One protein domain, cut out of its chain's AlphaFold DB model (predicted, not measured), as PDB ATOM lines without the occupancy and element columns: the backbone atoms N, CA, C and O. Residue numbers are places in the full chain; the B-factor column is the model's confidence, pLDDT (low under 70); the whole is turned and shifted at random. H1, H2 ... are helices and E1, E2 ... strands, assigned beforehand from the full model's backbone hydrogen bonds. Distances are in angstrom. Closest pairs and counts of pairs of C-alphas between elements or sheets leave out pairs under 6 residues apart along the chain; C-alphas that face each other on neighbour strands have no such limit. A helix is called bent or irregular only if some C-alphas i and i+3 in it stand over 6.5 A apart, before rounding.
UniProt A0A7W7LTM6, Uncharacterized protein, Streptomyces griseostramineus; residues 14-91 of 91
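This is residues 14 to 91 of the 91 residues of an uncharacterized protein of Streptomyces griseostramineus (UniProt A0A7W7LTM6). Picture a flat row of parts laid out in chain order: the helices H2 and H3 stand side by side as a helical hairpin in the middle, H1 crosses H2 on one side, and the strand hairpin E1 and E2 extends the row beyond H3, with E1 next to that helix. Along the row H1 touches H2 and H2 touches H3, while H1 is apart from H3 and from both strands, and H2 is apart from E1 and E2. The printed part has 78 residues with three named helices followed by two named strands, in the order H1 H2 H3 E1 E2; the sheet, E1 - E2, is antiparallel, and the class is mixed, helices and strands. The whole is only just compact, close to loose, with a radius of gyration of the C-alphas of 13.5 A, and the C-alphas span 36 by 32 by 17 A.

Start at H1, residues 14 to 23, and look across to H2, residues 35 to 51. They touch, their closest C-alphas being those of Ala 20 and Phe 40, 4.8 A apart. They run opposite ways at a steep tilt of 52 degrees. Go on to H3, residues 58 to 69, which forms a helical hairpin with H2. These two touch, with the closest C-alphas, those of Leu 41 and Val 60, 6.6 A apart, and run opposite ways at a shallow tilt of 8 degrees. H1 and H3 are apart. Next find E1, residues 79 to 83: its closest C-alpha to H3 is that of Arg 81, 4.8 A from the C-alpha of Ala 63. E2, residues 86 to 90, is the antiparallel neighbour of E1 in a hairpin, at 159 degrees between their directions. Across it, N 81 and O 88 are 3.0 A apart and N 88 and O 81 are 2.8 A apart, within hydrogen-bond range. H3 and E2 are apart. In H2 every O i to N i+4 pair is within hydrogen-bond range; in H1 5 of 6 are, and in H3 5 of 8.

Find C-alpha 14 at (-20.144, -30.706, 62.190); from there H1 runs 14.7 A to C-alpha 23. H2 begins at C-alpha 35, at (-7.801, -43.637, 59.594), and is 24.9 A long. H3 is 14.7 A long and only just irregular: C-alphas 61 and 64 are 6.6 A apart. E1 measures 12.8 A and E2 13.5 A, ending at C-alpha 90, at (-28.239, -56.548, 51.398).

Look at Arg 29 and Gly 85 for the two C-alphas farthest apart, 37.5 A. The printed part has no cut. H1 to H2 is a long link of 11 residues, H2 to H3 and H3 to E1 are short, and E1 to E2 is tight. The mean pLDDT of the printed part is 95.4, and no printed residue is under 70.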
ATOM      1  N   HIS A  14     -21.319 -31.499  62.537       96.06
ATOM      2  CA  HIS A  14     -20.144 -30.706  62.190       96.06
ATOM      3  C   HIS A  14     -19.171 -30.615  63.368       96.06
ATOM      4  O   HIS A  14     -17.972 -30.781  63.161       96.06
ATOM      5  N   GLY A  15     -19.663 -30.508  64.605       96.88
ATOM      6  CA  GLY A  15     -18.818 -30.590  65.800       96.88
ATOM      7  C   GLY A  15     -18.079 -31.931  65.912       96.88
ATOM      8  O   GLY A  15     -16.865 -31.958  66.130       96.88
ATOM      9  N   LEU A  16     -18.774 -33.055  65.679       97.12
ATOM     10  CA  LEU A  16     -18.154 -34.390  65.653       97.12
ATOM     11  C   LEU A  16     -17.056 -34.485  64.585       97.12
ATOM     12  O   LEU A  16     -15.970 -35.010  64.837       97.12
ATOM     13  N   ARG A  17     -17.331 -33.952  63.391       95.88
ATOM     14  CA  ARG A  17     -16.391 -33.926  62.269       95.88
ATOM     15  C   ARG A  17     -15.121 -33.153  62.616       95.88
ATOM     16  O   ARG A  17     -14.028 -33.663  62.381       95.88
ATOM     17  N   GLU A  18     -15.251 -31.966  63.204       95.44
ATOM     18  CA  GLU A  18     -14.097 -31.172  63.635       95.44
ATOM     19  C   GLU A  18     -13.248 -31.917  64.673       95.44
ATOM     20  O   GLU A  18     -12.021 -31.907  64.590       95.44
ATOM     21  N   ARG A  19     -13.872 -32.637  65.618       96.12
ATOM     22  CA  ARG A  19     -13.134 -33.481  66.573       96.12
ATOM     23  C   ARG A  19     -12.387 -34.626  65.895       96.12
ATOM     24  O   ARG A  19     -11.246 -34.890  66.259       96.12
ATOM     25  N   ALA A  20     -13.005 -35.295  64.927       96.50
ATOM     26  CA  ALA A  20     -12.367 -36.389  64.197       96.50
ATOM     27  C   ALA A  20     -11.163 -35.899  63.376       96.50
ATOM     28  O   ALA A  20     -10.111 -36.533  63.386       96.50
ATOM     29  N   MET A  21     -11.273 -34.728  62.738       94.75
ATOM     30  CA  MET A  21     -10.172 -34.132  61.968       94.75
ATOM     31  C   MET A  21      -8.962 -33.738  62.820       94.75
ATOM     32  O   MET A  21      -7.858 -33.664  62.288       94.75
ATOM     33  N   ARG A  22      -9.146 -33.503  64.126       94.88
ATOM     34  CA  ARG A  22      -8.027 -33.305  65.062       94.88
ATOM     35  C   ARG A  22      -7.289 -34.602  65.396       94.88
ATOM     36  O   ARG A  22      -6.141 -34.540  65.809       94.88
ATOM     37  N   LYS A  23      -7.941 -35.756  65.228       95.06
ATOM     38  CA  LYS A  23      -7.369 -37.080  65.520       95.06
ATOM     39  C   LYS A  23      -6.728 -37.730  64.298       95.06
ATOM     40  O   LYS A  23      -5.728 -38.420  64.434       95.06
ATOM     41  N   ALA A  24      -7.307 -37.527  63.117       95.56
ATOM     42  CA  ALA A  24      -6.839 -38.153  61.889       95.56
ATOM     43  C   ALA A  24      -6.948 -37.204  60.694       95.56
ATOM     44  O   ALA A  24      -7.956 -36.520  60.480       95.56
ATOM     45  N   ARG A  25      -5.899 -37.197  59.870       91.31
ATOM     46  CA  ARG A  25      -5.852 -36.415  58.636       91.31
ATOM     47  C   ARG A  25      -6.807 -37.024  57.607       91.31
ATOM     48  O   ARG A  25      -6.862 -38.235  57.434       91.31
ATOM     49  N   ARG A  26      -7.557 -36.176  56.903       89.19
ATOM     50  CA  ARG A  26      -8.469 -36.621  55.837       89.19
ATOM     51  C   ARG A  26      -7.698 -37.123  54.606       89.19
ATOM     52  O   ARG A  26      -6.631 -36.572  54.321       89.19
ATOM     53  N   PRO A  27      -8.288 -38.017  53.794       87.25
ATOM     54  CA  PRO A  27      -7.693 -38.470  52.533       87.25
ATOM     55  C   PRO A  27      -7.367 -37.337  51.564       87.25
ATOM     56  O   PRO A  27      -6.262 -37.267  51.043       87.25
ATOM     57  N   ALA A  28      -8.262 -36.351  51.444       88.94
ATOM     58  CA  ALA A  28      -8.048 -35.145  50.633       88.94
ATOM     59  C   ALA A  28      -6.857 -34.276  51.088       88.94
ATOM     60  O   ALA A  28      -6.525 -33.285  50.450       88.94
ATOM     61  N   ARG A  29      -6.243 -34.598  52.230       88.81
ATOM     62  CA  ARG A  29      -5.028 -33.950  52.724       88.81
ATOM     63  C   ARG A  29      -3.869 -34.940  52.857       88.81
ATOM     64  O   ARG A  29      -2.907 -34.588  53.513       88.81
ATOM     65  N   GLY A  30      -3.943 -36.138  52.278       89.31
ATOM     66  CA  GLY A  30      -2.881 -37.150  52.344       89.31
ATOM     67  C   GLY A  30      -2.930 -38.057  53.579       89.31
ATOM     68  O   GLY A  30      -1.912 -38.625  53.953       89.31
ATOM     69  N   GLY A  31      -4.077 -38.161  54.257       89.12
ATOM     70  CA  GLY A  31      -4.294 -39.182  55.288       89.12
ATOM     71  C   GLY A  31      -4.802 -40.508  54.714       89.12
ATOM     72  O   GLY A  31      -5.287 -40.553  53.585       89.12
ATOM     73  N   SER A  32      -4.739 -41.582  55.503       90.31
ATOM     74  CA  SER A  32      -5.323 -42.875  55.116       90.31
ATOM     75  C   SER A  32      -6.844 -42.774  54.939       90.31
ATOM     76  O   SER A  32      -7.533 -42.092  55.709       90.31
ATOM     77  N   GLN A  33      -7.365 -43.482  53.931       89.06
ATOM     78  CA  GLN A  33      -8.804 -43.624  53.700       89.06
ATOM     79  C   GLN A  33      -9.527 -44.304  54.860       89.06
ATOM     80  O   GLN A  33     -10.713 -44.056  55.030       89.06
ATOM     81  N   GLU A  34      -8.821 -45.072  55.688       93.31
ATOM     82  CA  GLU A  34      -9.398 -45.773  56.837       93.31
ATOM     83  C   GLU A  34      -9.254 -44.981  58.136       93.31
ATOM     84  O   GLU A  34     -10.192 -44.916  58.926       93.31
ATOM     85  N   ALA A  35      -8.114 -44.309  58.332       95.06
ATOM     86  CA  ALA A  35      -7.801 -43.637  59.594       95.06
ATOM     87  C   ALA A  35      -8.810 -42.537  59.953       95.06
ATOM     88  O   ALA A  35      -9.214 -42.401  61.107       95.06
ATOM     89  N   TYR A  36      -9.235 -41.737  58.969       95.31
ATOM     90  CA  TYR A  36     -10.211 -40.678  59.227       95.31
ATOM     91  C   TYR A  36     -11.619 -41.221  59.538       95.31
ATOM     92  O   TYR A  36     -12.190 -40.795  60.546       95.31
ATOM     93  N   PRO A  37     -12.202 -42.141  58.740       96.12
ATOM     94  CA  PRO A  37     -13.453 -42.796  59.108       96.12
ATOM     95  C   PRO A  37     -13.390 -43.505  60.459       96.12
ATOM     96  O   PRO A  37     -14.334 -43.375  61.233       96.12
ATOM     97  N   ASP A  38     -12.284 -44.178  60.783       97.31
ATOM     98  CA  ASP A  38     -12.123 -44.876  62.060       97.31
ATOM     99  C   ASP A  38     -12.185 -43.894  63.241       97.31
ATOM    100  O   ASP A  38     -13.038 -44.010  64.129       97.31
ATOM    101  N   ALA A  39     -11.400 -42.815  63.171       97.69
ATOM    102  CA  ALA A  39     -11.432 -41.748  64.167       97.69
ATOM    103  C   ALA A  39     -12.812 -41.071  64.265       97.69
ATOM    104  O   ALA A  39     -13.247 -40.667  65.350       97.69
ATOM    105  N   PHE A  40     -13.521 -40.927  63.141       97.31
ATOM    106  CA  PHE A  40     -14.870 -40.368  63.126       97.31
ATOM    107  C   PHE A  40     -15.874 -41.280  63.836       97.31
ATOM    108  O   PHE A  40     -16.692 -40.796  64.626       97.31
ATOM    109  N   LEU A  41     -15.810 -42.588  63.594       97.88
ATOM    110  CA  LEU A  41     -16.679 -43.561  64.244       97.88
ATOM    111  C   LEU A  41     -16.427 -43.621  65.761       97.88
ATOM    112  O   LEU A  41     -17.395 -43.728  66.514       97.88
ATOM    113  N   ASP A  42     -15.187 -43.440  66.229       98.12
ATOM    114  CA  ASP A  42     -14.877 -43.346  67.668       98.12
ATOM    115  C   ASP A  42     -15.526 -42.127  68.312       98.12
ATOM    116  O   ASP A  42     -16.193 -42.212  69.346       98.12
ATOM    117  N   VAL A  43     -15.356 -40.969  67.675       97.62
ATOM    118  CA  VAL A  43     -15.941 -39.711  68.137       97.62
ATOM    119  C   VAL A  43     -17.466 -39.790  68.161       97.62
ATOM    120  O   VAL A  43     -18.094 -39.251  69.077       97.62
ATOM    121  N   ARG A  44     -18.062 -40.444  67.160       97.56
ATOM    122  CA  ARG A  44     -19.505 -40.659  67.080       97.56
ATOM    123  C   ARG A  44     -19.989 -41.597  68.181       97.56
ATOM    124  O   ARG A  44     -20.968 -41.267  68.842       97.56
ATOM    125  N   ARG A  45     -19.310 -42.726  68.400       97.44
ATOM    126  CA  ARG A  45     -19.641 -43.682  69.465       97.44
ATOM    127  C   ARG A  45     -19.618 -43.005  70.834       97.44
ATOM    128  O   ARG A  45     -20.590 -43.102  71.574       97.44
ATOM    129  N   ALA A  46     -18.565 -42.241  71.123       96.56
ATOM    130  CA  ALA A  46     -18.463 -41.479  72.365       96.56
ATOM    131  C   ALA A  46     -19.610 -40.463  72.522       96.56
ATOM    132  O   ALA A  46     -20.163 -40.334  73.607       96.56
ATOM    133  N   ALA A  47     -20.015 -39.779  71.445       96.06
ATOM    134  CA  ALA A  47     -21.151 -38.854  71.484       96.06
ATOM    135  C   ALA A  47     -22.498 -39.562  71.718       96.06
ATOM    136  O   ALA A  47     -23.370 -39.011  72.381       96.06
ATOM    137  N   MET A  48     -22.680 -40.775  71.183       95.75
ATOM    138  CA  MET A  48     -23.877 -41.580  71.452       95.75
ATOM    139  C   MET A  48     -23.967 -41.957  72.936       95.75
ATOM    140  O   MET A  48     -25.023 -41.777  73.541       95.75
ATOM    141  N   LEU A  49     -22.849 -42.403  73.520       96.12
ATOM    142  CA  LEU A  49     -22.773 -42.803  74.928       96.12
ATOM    143  C   LEU A  49     -22.835 -41.614  75.895       96.12
ATOM    144  O   LEU A  49     -23.407 -41.738  76.969       96.12
ATOM    145  N   ALA A  50     -22.326 -40.441  75.510       94.19
ATOM    146  CA  ALA A  50     -22.459 -39.228  76.321       94.19
ATOM    147  C   ALA A  50     -23.932 -38.834  76.534       94.19
ATOM    148  O   ALA A  50     -24.303 -38.393  77.617       94.19
ATOM    149  N   ARG A  51     -24.779 -39.031  75.515       90.94
ATOM    150  CA  ARG A  51     -26.216 -38.742  75.596       90.94
ATOM    151  C   ARG A  51     -27.012 -39.857  76.279       90.94
ATOM    152  O   ARG A  51     -28.018 -39.577  76.925       90.94
ATOM    153  N   ARG A  52     -26.616 -41.118  76.079       94.12
ATOM    154  CA  ARG A  52     -27.220 -42.303  76.710       94.12
ATOM    155  C   ARG A  52     -26.123 -43.326  77.027       94.12
ATOM    156  O   ARG A  52     -25.770 -44.085  76.124       94.12
ATOM    157  N   PRO A  53     -25.604 -43.358  78.266       94.50
ATOM    158  CA  PRO A  53     -24.506 -44.251  78.648       94.50
ATOM    159  C   PRO A  53     -24.801 -45.732  78.401       94.50
ATOM    160  O   PRO A  53     -23.940 -46.439  77.891       94.50
ATOM    161  N   ASP A  54     -26.042 -46.159  78.644       94.56
ATOM    162  CA  ASP A  54     -26.504 -47.537  78.406       94.56
ATOM    163  C   ASP A  54     -27.143 -47.713  77.015       94.56
ATOM    164  O   ASP A  54     -27.894 -48.652  76.755       94.56
ATOM    165  N   GLY A  55     -26.917 -46.758  76.112       94.06
ATOM    166  CA  GLY A  55     -27.506 -46.748  74.781       94.06
ATOM    167  C   GLY A  55     -26.830 -47.721  73.816       94.06
ATOM    168  O   GLY A  55     -25.609 -47.873  73.797       94.06
ATOM    169  N   ASP A  56     -27.625 -48.311  72.925       96.94
ATOM    170  CA  ASP A  56     -27.107 -49.161  71.857       96.94
ATOM    171  C   ASP A  56     -26.241 -48.368  70.857       96.94
ATOM    172  O   ASP A  56     -26.642 -47.335  70.301       96.94
ATOM    173  N   THR A  57     -25.047 -48.900  70.588       97.81
ATOM    174  CA  THR A  57     -24.100 -48.381  69.591       97.81
ATOM    175  C   THR A  57     -23.819 -49.378  68.461       97.81
ATOM    176  O   THR A  57     -22.927 -49.133  67.647       97.81
ATOM    177  N   SER A  58     -24.622 -50.440  68.322       97.75
ATOM    178  CA  SER A  58     -24.471 -51.515  67.320       97.75
ATOM    179  C   SER A  58     -24.369 -50.974  65.888       97.75
ATOM    180  O   SER A  58     -23.537 -51.385  65.080       97.75
ATOM    181  N   ARG A  59     -25.113 -49.904  65.592       97.31
ATOM    182  CA  ARG A  59     -25.046 -49.190  64.305       97.31
ATOM    183  C   ARG A  59     -23.665 -48.630  63.948       97.31
ATOM    184  O   ARG A  59     -23.426 -48.297  62.786       97.31
ATOM    185  N   VAL A  60     -22.796 -48.442  64.935       97.94
ATOM    186  CA  VAL A  60     -21.371 -48.149  64.759       97.94
ATOM    187  C   VAL A  60     -20.584 -49.451  64.852       97.94
ATOM    188  O   VAL A  60     -19.908 -49.799  63.888       97.94
ATOM    189  N   ASP A  61     -20.703 -50.162  65.972       97.69
ATOM    190  CA  ASP A  61     -19.777 -51.224  66.375       97.69
ATOM    191  C   ASP A  61     -19.873 -52.482  65.496       97.69
ATOM    192  O   ASP A  61     -18.852 -53.002  65.045       97.69
ATOM    193  N   THR A  62     -21.085 -52.929  65.173       97.69
ATOM    194  CA  THR A  62     -21.357 -54.183  64.442       97.69
ATOM    195  C   THR A  62     -21.845 -53.959  63.006       97.69
ATOM    196  O   THR A  62     -22.068 -54.916  62.259       97.69
ATOM    197  N   ALA A  63     -21.948 -52.695  62.579       97.06
ATOM    198  CA  ALA A  63     -22.289 -52.305  61.212       97.06
ATOM    199  C   ALA A  63     -21.169 -51.497  60.537       97.06
ATOM    200  O   ALA A  63     -20.368 -52.042  59.784       97.06
ATOM    201  N   GLN A  64     -21.076 -50.191  60.802       97.75
ATOM    202  CA  GLN A  64     -20.144 -49.308  60.082       97.75
ATOM    203  C   GLN A  64     -18.678 -49.696  60.300       97.75
ATOM    204  O   GLN A  64     -17.906 -49.748  59.342       97.75
ATOM    205  N   ARG A  65     -18.301 -50.021  61.544       97.75
ATOM    206  CA  ARG A  65     -16.943 -50.461  61.878       97.75
ATOM    207  C   ARG A  65     -16.591 -51.777  61.200       97.75
ATOM    208  O   ARG A  65     -15.448 -51.960  60.800       97.75
ATOM    209  N   ARG A  66     -17.566 -52.676  61.046       96.75
ATOM    210  CA  ARG A  66     -17.377 -53.961  60.367       96.75
ATOM    211  C   ARG A  66     -16.962 -53.756  58.912       96.75
ATOM    212  O   ARG A  66     -15.976 -54.344  58.488       96.75
ATOM    213  N   PHE A  67     -17.662 -52.891  58.176       97.06
ATOM    214  CA  PHE A  67     -17.312 -52.595  56.781       97.06
ATOM    215  C   PHE A  67     -15.950 -51.922  56.660       97.06
ATOM    216  O   PHE A  67     -15.167 -52.288  55.789       97.06
ATOM    217  N   LEU A  68     -15.647 -50.995  57.573       96.81
ATOM    218  CA  LEU A  68     -14.355 -50.324  57.607       96.81
ATOM    219  C   LEU A  68     -13.205 -51.310  57.849       96.81
ATOM    220  O   LEU A  68     -12.237 -51.307  57.101       96.81
ATOM    221  N   ARG A  69     -13.334 -52.198  58.841       95.75
ATOM    222  CA  ARG A  69     -12.327 -53.229  59.147       95.75
ATOM    223  C   ARG A  69     -12.171 -54.269  58.042       95.75
ATOM    224  O   ARG A  69     -11.103 -54.847  57.907       95.75
ATOM    225  N   ALA A  70     -13.226 -54.509  57.267       95.81
ATOM    226  CA  ALA A  70     -13.176 -55.374  56.095       95.81
ATOM    227  C   ALA A  70     -12.564 -54.684  54.859       95.81
ATOM    228  O   ALA A  70     -12.521 -55.296  53.797       95.81
ATOM    229  N   GLY A  71     -12.159 -53.410  54.955       95.94
ATOM    230  CA  GLY A  71     -11.660 -52.636  53.816       95.94
ATOM    231  C   GLY A  71     -12.729 -52.334  52.760       95.94
ATOM    232  O   GLY A  71     -12.408 -51.859  51.671       95.94
ATOM    233  N   ASN A  72     -14.015 -52.571  53.054       96.75
ATOM    234  CA  ASN A  72     -15.111 -52.333  52.117       96.75
ATOM    235  C   ASN A  72     -15.514 -50.848  52.111       96.75
ATOM    236  O   ASN A  72     -16.622 -50.462  52.494       96.75
ATOM    237  N   LEU A  73     -14.580 -49.997  51.687       94.44
ATOM    238  CA  LEU A  73     -14.728 -48.538  51.652       94.44
ATOM    239  C   LEU A  73     -15.719 -48.060  50.585       94.44
ATOM    240  O   LEU A  73     -16.209 -46.933  50.651       94.44
ATOM    241  N   LYS A  74     -16.012 -48.923  49.610       95.88
ATOM    242  CA  LYS A  74     -16.979 -48.680  48.540       95.88
ATOM    243  C   LYS A  74     -18.391 -49.153  48.884       95.88
ATOM    244  O   LYS A  74     -19.312 -48.836  48.143       95.88
ATOM    245  N   LEU A  75     -18.559 -49.861  50.007       96.62
ATOM    246  CA  LEU A  75     -19.821 -50.481  50.416       96.62
ATOM    247  C   LEU A  75     -20.387 -51.425  49.338       96.62
ATOM    248  O   LEU A  75     -21.591 -51.440  49.091       96.62
ATOM    249  N   GLU A  76     -19.511 -52.213  48.710       97.56
ATOM    250  CA  GLU A  76     -19.878 -53.238  47.728       97.56
ATOM    251  C   GLU A  76     -20.681 -54.359  48.399       97.56
ATOM    252  O   GLU A  76     -20.383 -54.766  49.527       97.56
ATOM    253  N   THR A  77     -21.719 -54.837  47.716       96.69
ATOM    254  CA  THR A  77     -22.554 -55.933  48.204       96.69
ATOM    255  C   THR A  77     -21.875 -57.290  47.949       96.69
ATOM    256  O   THR A  77     -21.038 -57.402  47.051       96.69
ATOM    257  N   PRO A  78     -22.163 -58.333  48.753       95.31
ATOM    258  CA  PRO A  78     -23.162 -58.378  49.820       95.31
ATOM    259  C   PRO A  78     -22.733 -57.641  51.099       95.31
ATOM    260  O   PRO A  78     -21.654 -57.871  51.646       95.31
ATOM    261  N   LEU A  79     -23.629 -56.809  51.638       97.44
ATOM    262  CA  LEU A  79     -23.443 -56.156  52.934       97.44
ATOM    263  C   LEU A  79     -24.158 -56.951  54.025       97.44
ATOM    264  O   LEU A  79     -25.383 -57.067  54.015       97.44
ATOM    265  N   VAL A  80     -23.397 -57.453  54.997       97.06
ATOM    266  CA  VAL A  80     -23.929 -58.130  56.189       97.06
ATOM    267  C   VAL A  80     -23.575 -57.320  57.428       97.06
ATOM    268  O   VAL A  80     -22.403 -57.009  57.656       97.06
ATOM    269  N   ARG A  81     -24.585 -56.980  58.229       96.12
ATOM    270  CA  ARG A  81     -24.428 -56.211  59.469       96.12
ATOM    271  C   ARG A  81     -25.377 -56.707  60.545       96.12
ATOM    272  O   ARG A  81     -26.452 -57.201  60.229       96.12
ATOM    273  N   GLU A  82     -25.004 -56.482  61.794       96.81
ATOM    274  CA  GLU A  82     -25.865 -56.743  62.945       96.81
ATOM    275  C   GLU A  82     -26.198 -55.421  63.633       96.81
ATOM    276  O   GLU A  82     -25.315 -54.577  63.813       96.81
ATOM    277  N   MET A  83     -27.464 -55.203  63.974       95.75
ATOM    278  CA  MET A  83     -27.917 -54.041  64.733       95.75
ATOM    279  C   MET A  83     -29.059 -54.442  65.658       95.75
ATOM    280  O   MET A  83     -29.966 -55.141  65.223       95.75
ATOM    281  N   TYR A  84     -29.034 -53.971  66.906       95.06
ATOM    282  CA  TYR A  84     -30.071 -54.262  67.907       95.06
ATOM    283  C   TYR A  84     -30.316 -55.769  68.141       95.06
ATOM    284  O   TYR A  84     -31.427 -56.172  68.458       95.06
ATOM    285  N   GLY A  85     -29.284 -56.603  67.962       94.50
ATOM    286  CA  GLY A  85     -29.381 -58.067  68.062       94.50
ATOM    287  C   GLY A  85     -29.933 -58.768  66.814       94.50
ATOM    288  O   GLY A  85     -30.026 -59.991  66.796       94.50
ATOM    289  N   GLU A  86     -30.265 -58.027  65.754       97.56
ATOM    290  CA  GLU A  86     -30.779 -58.575  64.498       97.56
ATOM    291  C   GLU A  86     -29.735 -58.505  63.377       97.56
ATOM    292  O   GLU A  86     -29.021 -57.510  63.218       97.56
ATOM    293  N   THR A  87     -29.669 -59.558  62.556       97.50
ATOM    294  CA  THR A  87     -28.800 -59.606  61.372       97.50
ATOM    295  C   THR A  87     -29.547 -59.138  60.127       97.50
ATOM    296  O   THR A  87     -30.601 -59.660  59.781       97.50
ATOM    297  N   PHE A  88     -28.941 -58.207  59.394       96.94
ATOM    298  CA  PHE A  88     -29.441 -57.678  58.128       96.94
ATOM    299  C   PHE A  88     -28.481 -58.024  56.992       96.94
ATOM    300  O   PHE A  88     -27.257 -57.916  57.140       96.94
ATOM    301  N   ARG A  89     -29.041 -58.362  55.828       97.25
ATOM    302  CA  ARG A  89     -28.293 -58.629  54.596       97.25
ATOM    303  C   ARG A  89     -28.842 -57.797  53.445       97.25
ATOM    304  O   ARG A  89     -30.048 -57.766  53.229       97.25
ATOM    305  N   VAL A  90     -27.944 -57.167  52.695       96.69
ATOM    306  CA  VAL A  90     -28.239 -56.548  51.398       96.69
ATOM    307  C   VAL A  90     -27.425 -57.304  50.345       96.69
ATOM    308  O   VAL A  90     -26.198 -57.326  50.485       96.69
ATOM    309  N   PRO A  91     -28.070 -57.994  49.387       91.62
ATOM    310  CA  PRO A  91     -27.389 -58.737  48.329       91.62
ATOM    311  C   PRO A  91     -26.726 -57.814  47.307       91.62
ATOM    312  O   PRO A  91     -27.192 -56.666  47.141       91.62
TER     313      PRO A  91